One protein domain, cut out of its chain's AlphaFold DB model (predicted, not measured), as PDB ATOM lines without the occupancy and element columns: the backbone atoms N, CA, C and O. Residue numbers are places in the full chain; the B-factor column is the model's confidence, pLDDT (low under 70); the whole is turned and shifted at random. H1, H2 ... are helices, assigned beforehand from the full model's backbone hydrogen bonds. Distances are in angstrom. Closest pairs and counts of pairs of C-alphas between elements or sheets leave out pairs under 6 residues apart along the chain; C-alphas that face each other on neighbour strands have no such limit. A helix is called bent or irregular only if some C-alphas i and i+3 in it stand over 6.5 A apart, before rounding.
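AT A GLANCE: This is residues 5 to 78 of the 110 residues of a protein of Sexangularia sp. CB-2014 (UniProt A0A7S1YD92). Two helices, H1 and H2, follow one another nearly in line as one long row; beyond H2 the short H3 makes the turn, and the long H4 folds back slantwise past H2 to come near the last part of H1. Residues 5 to 20 of H1 stick out alone beyond this folded part and add to the length at one end. The printed part has 74 residues with four named helices, in the order H1, H2, H3, H4, and no named strand; its class is all helix. The whole is extended, with a radius of gyration of the C-alphas of 17.6 A, and spans 60 by 20 by 17 A.

HOW THE PARTS SIT: Start with H1, residues 5 to 26, of which 5 to 20 stand free. A tight link of 5 residues leads to H2, residues 32 to 43, and H1 and H2 are apart. After Val 44 comes H3, residues 45 to 48, which touches H2 only at the corner by their link, with residues 40 to 42 of H2 alone; the closest C-alphas are those of Thr 41 and Ala 48, 4.7 A apart. Next look at H4, residues 51 to 76, which is close to H3 but not clearly touching, the closest C-alphas being those of Ile 47 and Leu 53 at 6.6 A. Residues 54 to 62 of H4 touch residues 32 to 37 of H2, closest at the C-alphas of Pro 33 and Asn 58, 5.2 A apart. H2 and H4 stand at a steep tilt of 42 degrees, opposite ways. Farther along, H4 is close to H1 but not clearly touching, with the C-alphas of Leu 25 and Gly 69 closest at 7.2 A. H1 and H4 run opposite ways at a shallow tilt of 34 degrees, only just short of steep. H1 and H3 are apart. In the backbone, every O i to N i+4 pair of H2 is within hydrogen-bond range, against 17 of 18 in H1 and 18 of 22 in H4, while H3 is too short for such a pair.

IN THESE COORDINATES: Find C-alpha 5 at (-33.715, -69.535, 41.672); from there H1 runs 31.7 A to C-alpha 26. H2 begins at C-alpha 32, at (-25.960, -29.248, 46.155), and measures 15.9 A. H3 has four residues. H4 runs 38.1 A to C-alpha 76 at (-41.036, -45.968, 51.526); it is neither bent nor irregular, but only just: C-alphas 52 and 55 are 6.2 A apart.

THE WHOLE: The two C-alphas farthest apart are those of Thr 5 and Ala 46, at 60.6 A. The printed part has no cut, and its three links are tight. The mean pLDDT of the printed part is 70.1, and 32 residues are under 70, among them residues 5 to 15, 40 to 48 and 72 to 78.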
ATOM      1  N   THR A   5     -33.553 -70.540  42.745       45.28
ATOM      2  CA  THR A   5     -33.715 -69.535  41.672       45.28
ATOM      3  C   THR A   5     -34.547 -68.311  42.069       45.28
ATOM      4  O   THR A   5     -34.233 -67.209  41.615       45.28
ATOM      5  N   SER A   6     -35.544 -68.440  42.955       54.84
ATOM      6  CA  SER A   6     -36.360 -67.284  43.378       54.84
ATOM      7  C   SER A   6     -35.603 -66.358  44.347       54.84
ATOM      8  O   SER A   6     -35.657 -65.135  44.204       54.84
ATOM      9  N   SER A   7     -34.800 -66.934  45.253       58.69
ATOM     10  CA  SER A   7     -34.039 -66.196  46.273       58.69
ATOM     11  C   SER A   7     -32.917 -65.334  45.679       58.69
ATOM     12  O   SER A   7     -32.798 -64.157  46.014       58.69
ATOM     13  N   GLN A   8     -32.145 -65.843  44.708       56.41
ATOM     14  CA  GLN A   8     -31.074 -65.049  44.083       56.41
ATOM     15  C   GLN A   8     -31.608 -63.888  43.234       56.41
ATOM     16  O   GLN A   8     -31.028 -62.801  43.238       56.41
ATOM     17  N   ALA A   9     -32.712 -64.090  42.509       58.94
ATOM     18  CA  ALA A   9     -33.334 -63.032  41.717       58.94
ATOM     19  C   ALA A   9     -33.951 -61.942  42.612       58.94
ATOM     20  O   ALA A   9     -33.800 -60.750  42.329       58.94
ATOM     21  N   ALA A  10     -34.590 -62.336  43.719       58.69
ATOM     22  CA  ALA A  10     -35.108 -61.413  44.725       58.69
ATOM     23  C   ALA A  10     -33.979 -60.642  45.427       58.69
ATOM     24  O   ALA A  10     -34.056 -59.418  45.538       58.69
ATOM     25  N   ALA A  11     -32.894 -61.322  45.807       61.44
ATOM     26  CA  ALA A  11     -31.721 -60.700  46.417       61.44
ATOM     27  C   ALA A  11     -31.063 -59.677  45.478       61.44
ATOM     28  O   ALA A  11     -30.780 -58.557  45.893       61.44
ATOM     29  N   ARG A  12     -30.893 -60.001  44.188       62.34
ATOM     30  CA  ARG A  12     -30.353 -59.054  43.193       62.34
ATOM     31  C   ARG A  12     -31.243 -57.825  43.020       62.34
ATOM     32  O   ARG A  12     -30.723 -56.714  42.934       62.34
ATOM     33  N   ARG A  13     -32.570 -57.997  43.006       62.00
ATOM     34  CA  ARG A  13     -33.524 -56.873  42.948       62.00
ATOM     35  C   ARG A  13     -33.469 -56.014  44.208       62.00
ATOM     36  O   ARG A  13     -33.419 -54.795  44.090       62.00
ATOM     37  N   ALA A  14     -33.411 -56.626  45.388       64.31
ATOM     38  CA  ALA A  14     -33.312 -55.913  46.661       64.31
ATOM     39  C   ALA A  14     -31.992 -55.131  46.785       64.31
ATOM     40  O   ALA A  14     -31.991 -53.962  47.183       64.31
ATOM     41  N   VAL A  15     -30.872 -55.735  46.379       69.94
ATOM     42  CA  VAL A  15     -29.562 -55.069  46.330       69.94
ATOM     43  C   VAL A  15     -29.568 -53.947  45.295       69.94
ATOM     44  O   VAL A  15     -29.083 -52.859  45.591       69.94
ATOM     45  N   GLY A  16     -30.175 -54.161  44.124       73.12
ATOM     46  CA  GLY A  16     -30.332 -53.137  43.089       73.12
ATOM     47  C   GLY A  16     -31.156 -51.937  43.563       73.12
ATOM     48  O   GLY A  16     -30.729 -50.798  43.393       73.12
ATOM     49  N   GLN A  17     -32.289 -52.174  44.230       66.56
ATOM     50  CA  GLN A  17     -33.114 -51.114  44.820       66.56
ATOM     51  C   GLN A  17     -32.378 -50.364  45.936       66.56
ATOM     52  O   GLN A  17     -32.450 -49.138  46.010       66.56
ATOM     53  N   THR A  18     -31.618 -51.077  46.768       72.44
ATOM     54  CA  THR A  18     -30.810 -50.465  47.833       72.44
ATOM     55  C   THR A  18     -29.668 -49.629  47.256       72.44
ATOM     56  O   THR A  18     -29.441 -48.506  47.703       72.44
ATOM     57  N   ALA A  19     -28.964 -50.141  46.246       72.00
ATOM     58  CA  ALA A  19     -27.899 -49.418  45.560       72.00
ATOM     59  C   ALA A  19     -28.445 -48.161  44.875       72.00
ATOM     60  O   ALA A  19     -27.878 -47.084  45.041       72.00
ATOM     61  N   PHE A  20     -29.586 -48.271  44.192       77.62
ATOM     62  CA  PHE A  20     -30.260 -47.136  43.571       77.62
ATOM     63  C   PHE A  20     -30.675 -46.082  44.606       77.62
ATOM     64  O   PHE A  20     -30.380 -44.906  44.427       77.62
ATOM     65  N   SER A  21     -31.267 -46.500  45.728       71.69
ATOM     66  CA  SER A  21     -31.631 -45.596  46.827       71.69
ATOM     67  C   SER A  21     -30.410 -44.871  47.405       71.69
ATOM     68  O   SER A  21     -30.443 -43.658  47.591       71.69
ATOM     69  N   LYS A  22     -29.284 -45.572  47.594       75.12
ATOM     70  CA  LYS A  22     -28.024 -44.958  48.046       75.12
ATOM     71  C   LYS A  22     -27.450 -43.975  47.030       75.12
ATOM     72  O   LYS A  22     -26.963 -42.925  47.429       75.12
ATOM     73  N   ILE A  23     -27.525 -44.283  45.737       73.94
ATOM     74  CA  ILE A  23     -27.090 -43.368  44.675       73.94
ATOM     75  C   ILE A  23     -27.958 -42.110  44.701       73.94
ATOM     76  O   ILE A  23     -27.425 -41.007  44.761       73.94
ATOM     77  N   VAL A  24     -29.281 -42.264  44.746       74.12
ATOM     78  CA  VAL A  24     -30.226 -41.141  44.798       74.12
ATOM     79  C   VAL A  24     -30.093 -40.333  46.090       74.12
ATOM     80  O   VAL A  24     -30.283 -39.126  46.054       74.12
ATOM     81  N   LEU A  25     -29.727 -40.949  47.216       70.75
ATOM     82  CA  LEU A  25     -29.519 -40.251  48.487       70.75
ATOM     83  C   LEU A  25     -28.162 -39.535  48.556       70.75
ATOM     84  O   LEU A  25     -28.080 -38.446  49.118       70.75
ATOM     85  N   CYS A  26     -27.103 -40.119  47.991       71.00
ATOM     86  CA  CYS A  26     -25.765 -39.520  47.974       71.00
ATOM     87  C   CYS A  26     -25.608 -38.447  46.890       71.00
ATOM     88  O   CYS A  26     -24.772 -37.557  47.029       71.00
ATOM     89  N   PHE A  27     -26.399 -38.500  45.820       75.62
ATOM     90  CA  PHE A  27     -26.278 -37.581  44.691       75.62
ATOM     91  C   PHE A  27     -26.631 -36.116  45.037       75.62
ATOM     92  O   PHE A  27     -25.838 -35.237  44.703       75.62
ATOM     93  N   PRO A  28     -27.723 -35.805  45.770       66.25
ATOM     94  CA  PRO A  28     -28.028 -34.448  46.211       66.25
ATOM     95  C   PRO A  28     -26.931 -33.828  47.082       66.25
ATOM     96  O   PRO A  28     -26.447 -32.768  46.701       66.25
ATOM     97  N   PRO A  29     -26.450 -34.446  48.179       67.94
ATOM     98  CA  PRO A  29     -25.393 -33.860  48.999       67.94
ATOM     99  C   PRO A  29     -24.038 -33.772  48.283       67.94
ATOM    100  O   PRO A  29     -23.175 -33.043  48.752       67.94
ATOM    101  N   LEU A  30     -23.847 -34.461  47.152       70.38
ATOM    102  CA  LEU A  30     -22.671 -34.338  46.285       70.38
ATOM    103  C   LEU A  30     -22.848 -33.366  45.115       70.38
ATOM    104  O   LEU A  30     -21.899 -33.197  44.362       70.38
ATOM    105  N   LEU A  31     -24.017 -32.765  44.910       73.56
ATOM    106  CA  LEU A  31     -24.218 -31.762  43.858       73.56
ATOM    107  C   LEU A  31     -24.676 -30.419  44.411       73.56
ATOM    108  O   LEU A  31     -24.292 -29.368  43.891       73.56
ATOM    109  N   PHE A  32     -25.476 -30.443  45.475       74.44
ATOM    110  CA  PHE A  32     -25.960 -29.248  46.155       74.44
ATOM    111  C   PHE A  32     -24.833 -28.345  46.659       74.44
ATOM    112  O   PHE A  32     -24.934 -27.139  46.446       74.44
ATOM    113  N   PRO A  33     -23.757 -28.858  47.285       69.75
ATOM    114  CA  PRO A  33     -22.639 -28.018  47.704       69.75
ATOM    115  C   PRO A  33     -21.962 -27.306  46.533       69.75
ATOM    116  O   PRO A  33     -21.603 -26.141  46.637       69.75
ATOM    117  N   GLN A  34     -21.780 -27.982  45.404       76.56
ATOM    118  CA  GLN A  34     -20.992 -27.508  44.270       76.56
ATOM    119  C   GLN A  34     -21.782 -26.479  43.467       76.56
ATOM    120  O   GLN A  34     -21.283 -25.387  43.198       76.56
ATOM    121  N   LEU A  35     -23.042 -26.787  43.152       75.81
ATOM    122  CA  LEU A  35     -23.961 -25.852  42.499       75.81
ATOM    123  C   LEU A  35     -24.342 -24.700  43.431       75.81
ATOM    124  O   LEU A  35     -24.337 -23.542  43.017       75.81
ATOM    125  N   GLY A  36     -24.618 -25.005  44.699       71.94
ATOM    126  CA  GLY A  36     -24.942 -24.024  45.728       71.94
ATOM    127  C   GLY A  36     -23.808 -23.029  45.927       71.94
ATOM    128  O   GLY A  36     -24.040 -21.829  45.810       71.94
ATOM    129  N   ASN A  37     -22.572 -23.498  46.130       70.62
ATOM    130  CA  ASN A  37     -21.415 -22.610  46.243       70.62
ATOM    131  C   ASN A  37     -21.160 -21.833  44.957       70.62
ATOM    132  O   ASN A  37     -20.902 -20.637  45.047       70.62
ATOM    133  N   TYR A  38     -21.266 -22.444  43.773       73.44
ATOM    134  CA  TYR A  38     -21.091 -21.719  42.512       73.44
ATOM    135  C   TYR A  38     -22.070 -20.537  42.393       73.44
ATOM    136  O   TYR A  38     -21.674 -19.417  42.063       73.44
ATOM    137  N   LEU A  39     -23.343 -20.758  42.730       71.75
ATOM    138  CA  LEU A  39     -24.379 -19.727  42.671       71.75
ATOM    139  C   LEU A  39     -24.248 -18.688  43.797       71.75
ATOM    140  O   LEU A  39     -24.389 -17.491  43.537       71.75
ATOM    141  N   LEU A  40     -23.960 -19.120  45.030       69.50
ATOM    142  CA  LEU A  40     -23.824 -18.256  46.212       69.50
ATOM    143  C   LEU A  40     -22.583 -17.365  46.129       69.50
ATOM    144  O   LEU A  40     -22.680 -16.169  46.384       69.50
ATOM    145  N   THR A  41     -21.446 -17.912  45.700       68.38
ATOM    146  CA  THR A  41     -20.184 -17.169  45.527       68.38
ATOM    147  C   THR A  41     -20.323 -16.105  44.441       68.38
ATOM    148  O   THR A  41     -19.839 -14.987  44.596       68.38
ATOM    149  N   LYS A  42     -21.043 -16.418  43.354       68.44
ATOM    150  CA  LYS A  42     -21.274 -15.481  42.245       68.44
ATOM    151  C   LYS A  42     -22.264 -14.365  42.598       68.44
ATOM    152  O   LYS A  42     -22.143 -13.266  42.066       68.44
ATOM    153  N   LYS A  43     -23.249 -14.633  43.464       65.94
ATOM    154  CA  LYS A  43     -24.269 -13.647  43.869       65.94
ATOM    155  C   LYS A  43     -23.916 -12.860  45.132       65.94
ATOM    156  O   LYS A  43     -24.434 -11.762  45.305       65.94
ATOM    157  N   VAL A  44     -23.068 -13.395  46.010       68.44
ATOM    158  CA  VAL A  44     -22.769 -12.803  47.320       68.44
ATOM    159  C   VAL A  44     -21.257 -12.671  47.498       68.44
ATOM    160  O   VAL A  44     -20.575 -13.594  47.943       68.44
ATOM    161  N   ALA A  45     -20.733 -11.477  47.206       64.75
ATOM    162  CA  ALA A  45     -19.304 -11.163  47.310       64.75
ATOM    163  C   ALA A  45     -18.725 -11.401  48.722       64.75
ATOM    164  O   ALA A  45     -17.562 -11.765  48.864       64.75
ATOM    165  N   ALA A  46     -19.545 -11.267  49.771       64.62
ATOM    166  CA  ALA A  46     -19.143 -11.524  51.156       64.62
ATOM    167  C   ALA A  46     -18.886 -13.015  51.461       64.62
ATOM    168  O   ALA A  46     -18.063 -13.322  52.323       64.62
ATOM    169  N   ILE A  47     -19.571 -13.929  50.760       65.25
ATOM    170  CA  ILE A  47     -19.350 -15.379  50.872       65.25
ATOM    171  C   ILE A  47     -18.100 -15.758  50.068       65.25
ATOM    172  O   ILE A  47     -17.245 -16.466  50.584       65.25
ATOM    173  N   ALA A  48     -17.927 -15.178  48.873       65.81
ATOM    174  CA  ALA A  48     -16.721 -15.356  48.059       65.81
ATOM    175  C   ALA A  48     -15.435 -14.882  48.751       65.81
ATOM    176  O   ALA A  48     -14.384 -15.502  48.612       65.81
ATOM    177  N   ALA A  49     -15.522 -13.801  49.527       70.00
ATOM    178  CA  ALA A  49     -14.398 -13.265  50.288       70.00
ATOM    179  C   ALA A  49     -14.059 -14.084  51.549       70.00
ATOM    180  O   ALA A  49     -13.021 -13.844  52.166       70.00
ATOM    181  N   ARG A  50     -14.919 -15.023  51.975       72.06
ATOM    182  CA  ARG A  50     -14.769 -15.764  53.239       72.06
ATOM    183  C   ARG A  50     -14.868 -17.281  53.023       72.06
ATOM    184  O   ARG A  50     -15.895 -17.877  53.356       72.06
ATOM    185  N   PRO A  51     -13.769 -17.931  52.586       69.94
ATOM    186  CA  PRO A  51     -13.717 -19.374  52.344       69.94
ATOM    187  C   PRO A  51     -14.148 -20.227  53.553       69.94
ATOM    188  O   PRO A  51     -14.720 -21.300  53.389       69.94
ATOM    189  N   ALA A  52     -13.951 -19.724  54.776       76.31
ATOM    190  CA  ALA A  52     -14.357 -20.400  56.008       76.31
ATOM    191  C   ALA A  52     -15.883 -20.604  56.147       76.31
ATOM    192  O   ALA A  52     -16.307 -21.498  56.876       76.31
ATOM    193  N   LEU A  53     -16.713 -19.817  55.445       74.00
ATOM    194  CA  LEU A  53     -18.176 -19.958  55.469       74.00
ATOM    195  C   LEU A  53     -18.694 -21.068  54.543       74.00
ATOM    196  O   LEU A  53     -19.832 -21.504  54.697       74.00
ATOM    197  N   HIS A  54     -17.872 -21.589  53.631       73.25
ATOM    198  CA  HIS A  54     -18.290 -22.662  52.725       73.25
ATOM    199  C   HIS A  54     -18.524 -23.984  53.464       73.25
ATOM    200  O   HIS A  54     -19.502 -24.682  53.196       73.25
ATOM    201  N   SER A  55     -17.666 -24.312  54.433       76.31
ATOM    202  CA  SER A  55     -17.777 -25.529  55.245       76.31
ATOM    203  C   SER A  55     -19.104 -25.630  56.020       76.31
ATOM    204  O   SER A  55     -19.782 -26.649  55.868       76.31
ATOM    205  N   PRO A  56     -19.548 -24.612  56.791       81.75
ATOM    206  CA  PRO A  56     -20.839 -24.670  57.479       81.75
ATOM    207  C   PRO A  56     -22.042 -24.624  56.524       81.75
ATOM    208  O   PRO A  56     -23.037 -25.293  56.793       81.75
ATOM    209  N   ILE A  57     -21.964 -23.905  55.395       80.50
ATOM    210  CA  ILE A  57     -23.041 -23.881  54.384       80.50
ATOM    211  C   ILE A  57     -23.245 -25.275  53.780       80.50
ATOM    212  O   ILE A  57     -24.374 -25.759  53.699       80.50
ATOM    213  N   ASN A  58     -22.156 -25.945  53.403       78.06
ATOM    214  CA  ASN A  58     -22.212 -27.297  52.851       78.06
ATOM    215  C   ASN A  58     -22.781 -28.287  53.863       78.06
ATOM    216  O   ASN A  58     -23.667 -29.070  53.523       78.06
ATOM    217  N   LEU A  59     -22.328 -28.211  55.115       83.25
ATOM    218  CA  LEU A  59     -22.847 -29.051  56.186       83.25
ATOM    219  C   LEU A  59     -24.347 -28.817  56.410       83.25
ATOM    220  O   LEU A  59     -25.097 -29.781  56.543       83.25
ATOM    221  N   GLY A  60     -24.802 -27.561  56.386       84.81
ATOM    222  CA  GLY A  60     -26.218 -27.211  56.497       84.81
ATOM    223  C   GLY A  60     -27.069 -27.787  55.362       84.81
ATOM    224  O   GLY A  60     -28.098 -28.407  55.625       84.81
ATOM    225  N   LEU A  61     -26.615 -27.658  54.110       79.19
ATOM    226  CA  LEU A  61     -27.313 -28.204  52.938       79.19
ATOM    227  C   LEU A  61     -27.423 -29.735  52.989       79.19
ATOM    228  O   LEU A  61     -28.496 -30.287  52.739       79.19
ATOM    229  N   ILE A  62     -26.336 -30.419  53.352       79.44
ATOM    230  CA  ILE A  62     -26.312 -31.882  53.490       79.44
ATOM    231  C   ILE A  62     -27.234 -32.324  54.631       79.44
ATOM    232  O   ILE A  62     -28.031 -33.246  54.462       79.44
ATOM    233  N   THR A  63     -27.165 -31.643  55.776       82.81
ATOM    234  CA  THR A  63     -27.977 -31.967  56.955       82.81
ATOM    235  C   THR A  63     -29.462 -31.793  56.654       82.81
ATOM    236  O   THR A  63     -30.244 -32.689  56.955       82.81
ATOM    237  N   ALA A  64     -29.854 -30.702  55.993       81.31
ATOM    238  CA  ALA A  64     -31.235 -30.475  55.574       81.31
ATOM    239  C   ALA A  64     -31.730 -31.558  54.596       81.31
ATOM    240  O   ALA A  64     -32.835 -32.078  54.757       81.31
ATOM    241  N   GLY A  65     -30.898 -31.948  53.624       76.69
ATOM    242  CA  GLY A  65     -31.216 -33.026  52.685       76.69
ATOM    243  C   GLY A  65     -31.414 -34.378  53.373       76.69
ATOM    244  O   GLY A  65     -32.375 -35.085  53.075       76.69
ATOM    245  N   LEU A  66     -30.557 -34.720  54.337       76.25
ATOM    246  CA  LEU A  66     -30.687 -35.948  55.128       76.25
ATOM    247  C   LEU A  66     -31.906 -35.912  56.051       76.25
ATOM    248  O   LEU A  66     -32.596 -36.917  56.182       76.25
ATOM    249  N   TRP A  67     -32.201 -34.765  56.656       81.56
ATOM    250  CA  TRP A  67     -33.321 -34.622  57.585       81.56
ATOM    251  C   TRP A  67     -34.678 -34.805  56.900       81.56
ATOM    252  O   TRP A  67     -35.598 -35.354  57.498       81.56
ATOM    253  N   VAL A  68     -34.786 -34.417  55.625       77.50
ATOM    254  CA  VAL A  68     -35.976 -34.659  54.792       77.50
ATOM    255  C   VAL A  68     -35.938 -36.044  54.135       77.50
ATOM    256  O   VAL A  68     -36.958 -36.727  54.058       77.50
ATOM    257  N   GLY A  69     -34.769 -36.497  53.678       71.88
ATOM    258  CA  GLY A  69     -34.612 -37.791  53.009       71.88
ATOM    259  C   GLY A  69     -34.811 -38.991  53.937       71.88
ATOM    260  O   GLY A  69     -35.325 -40.019  53.505       71.88
ATOM    261  N   LEU A  70     -34.453 -38.863  55.214       72.50
ATOM    262  CA  LEU A  70     -34.558 -39.936  56.201       72.50
ATOM    263  C   LEU A  70     -36.011 -40.362  56.500       72.50
ATOM    264  O   LEU A  70     -36.292 -41.553  56.364       72.50
ATOM    265  N   PRO A  71     -36.961 -39.467  56.844       72.56
ATOM    266  CA  PRO A  71     -38.355 -39.863  57.045       72.56
ATOM    267  C   PRO A  71     -38.994 -40.393  55.756       72.56
ATOM    268  O   PRO A  71     -39.798 -41.320  55.814       72.56
ATOM    269  N   LEU A  72     -38.593 -39.879  54.587       64.00
ATOM    270  CA  LEU A  72     -39.047 -40.399  53.296       64.00
ATOM    271  C   LEU A  72     -38.550 -41.827  53.054       64.00
ATOM    272  O   LEU A  72     -39.349 -42.692  52.700       64.00
ATOM    273  N   ALA A  73     -37.272 -42.105  53.314       63.16
ATOM    274  CA  ALA A  73     -36.722 -43.452  53.211       63.16
ATOM    275  C   ALA A  73     -37.437 -44.421  54.163       63.16
ATOM    276  O   ALA A  73     -37.815 -45.512  53.746       63.16
ATOM    277  N   VAL A  74     -37.695 -44.002  55.404       63.03
ATOM    278  CA  VAL A  74     -38.441 -44.805  56.386       63.03
ATOM    279  C   VAL A  74     -39.898 -45.027  55.953       63.03
ATOM    280  O   VAL A  74     -40.424 -46.113  56.164       63.03
ATOM    281  N   SER A  75     -40.542 -44.052  55.301       65.38
ATOM    282  CA  SER A  75     -41.929 -44.178  54.815       65.38
ATOM    283  C   SER A  75     -42.081 -45.087  53.591       65.38
ATOM    284  O   SER A  75     -43.110 -45.736  53.417       65.38
ATOM    285  N   VAL A  76     -41.049 -45.146  52.743       60.72
ATOM    286  CA  VAL A  76     -41.036 -45.968  51.526       60.72
ATOM    287  C   VAL A  76     -40.857 -47.452  51.856       60.72
ATOM    288  O   VAL A  76     -41.255 -48.303  51.062       60.72
ATOM    289  N   PHE A  77     -40.319 -47.787  53.034       57.81
ATOM    290  CA  PHE A  77     -40.322 -49.160  53.526       57.81
ATOM    291  C   PHE A  77     -41.633 -49.448  54.269       57.81
ATOM    292  O   PHE A  77     -41.833 -48.955  55.379       57.81
ATOM    293  N   PRO A  78     -42.543 -50.260  53.704       52.75
ATOM    294  CA  PRO A  78     -43.774 -50.609  54.395       52.75
ATOM    295  C   PRO A  78     -43.434 -51.380  55.678       52.75
ATOM    296  O   PRO A  78     -42.857 -52.465  55.624       52.75
TER     297      PRO A  78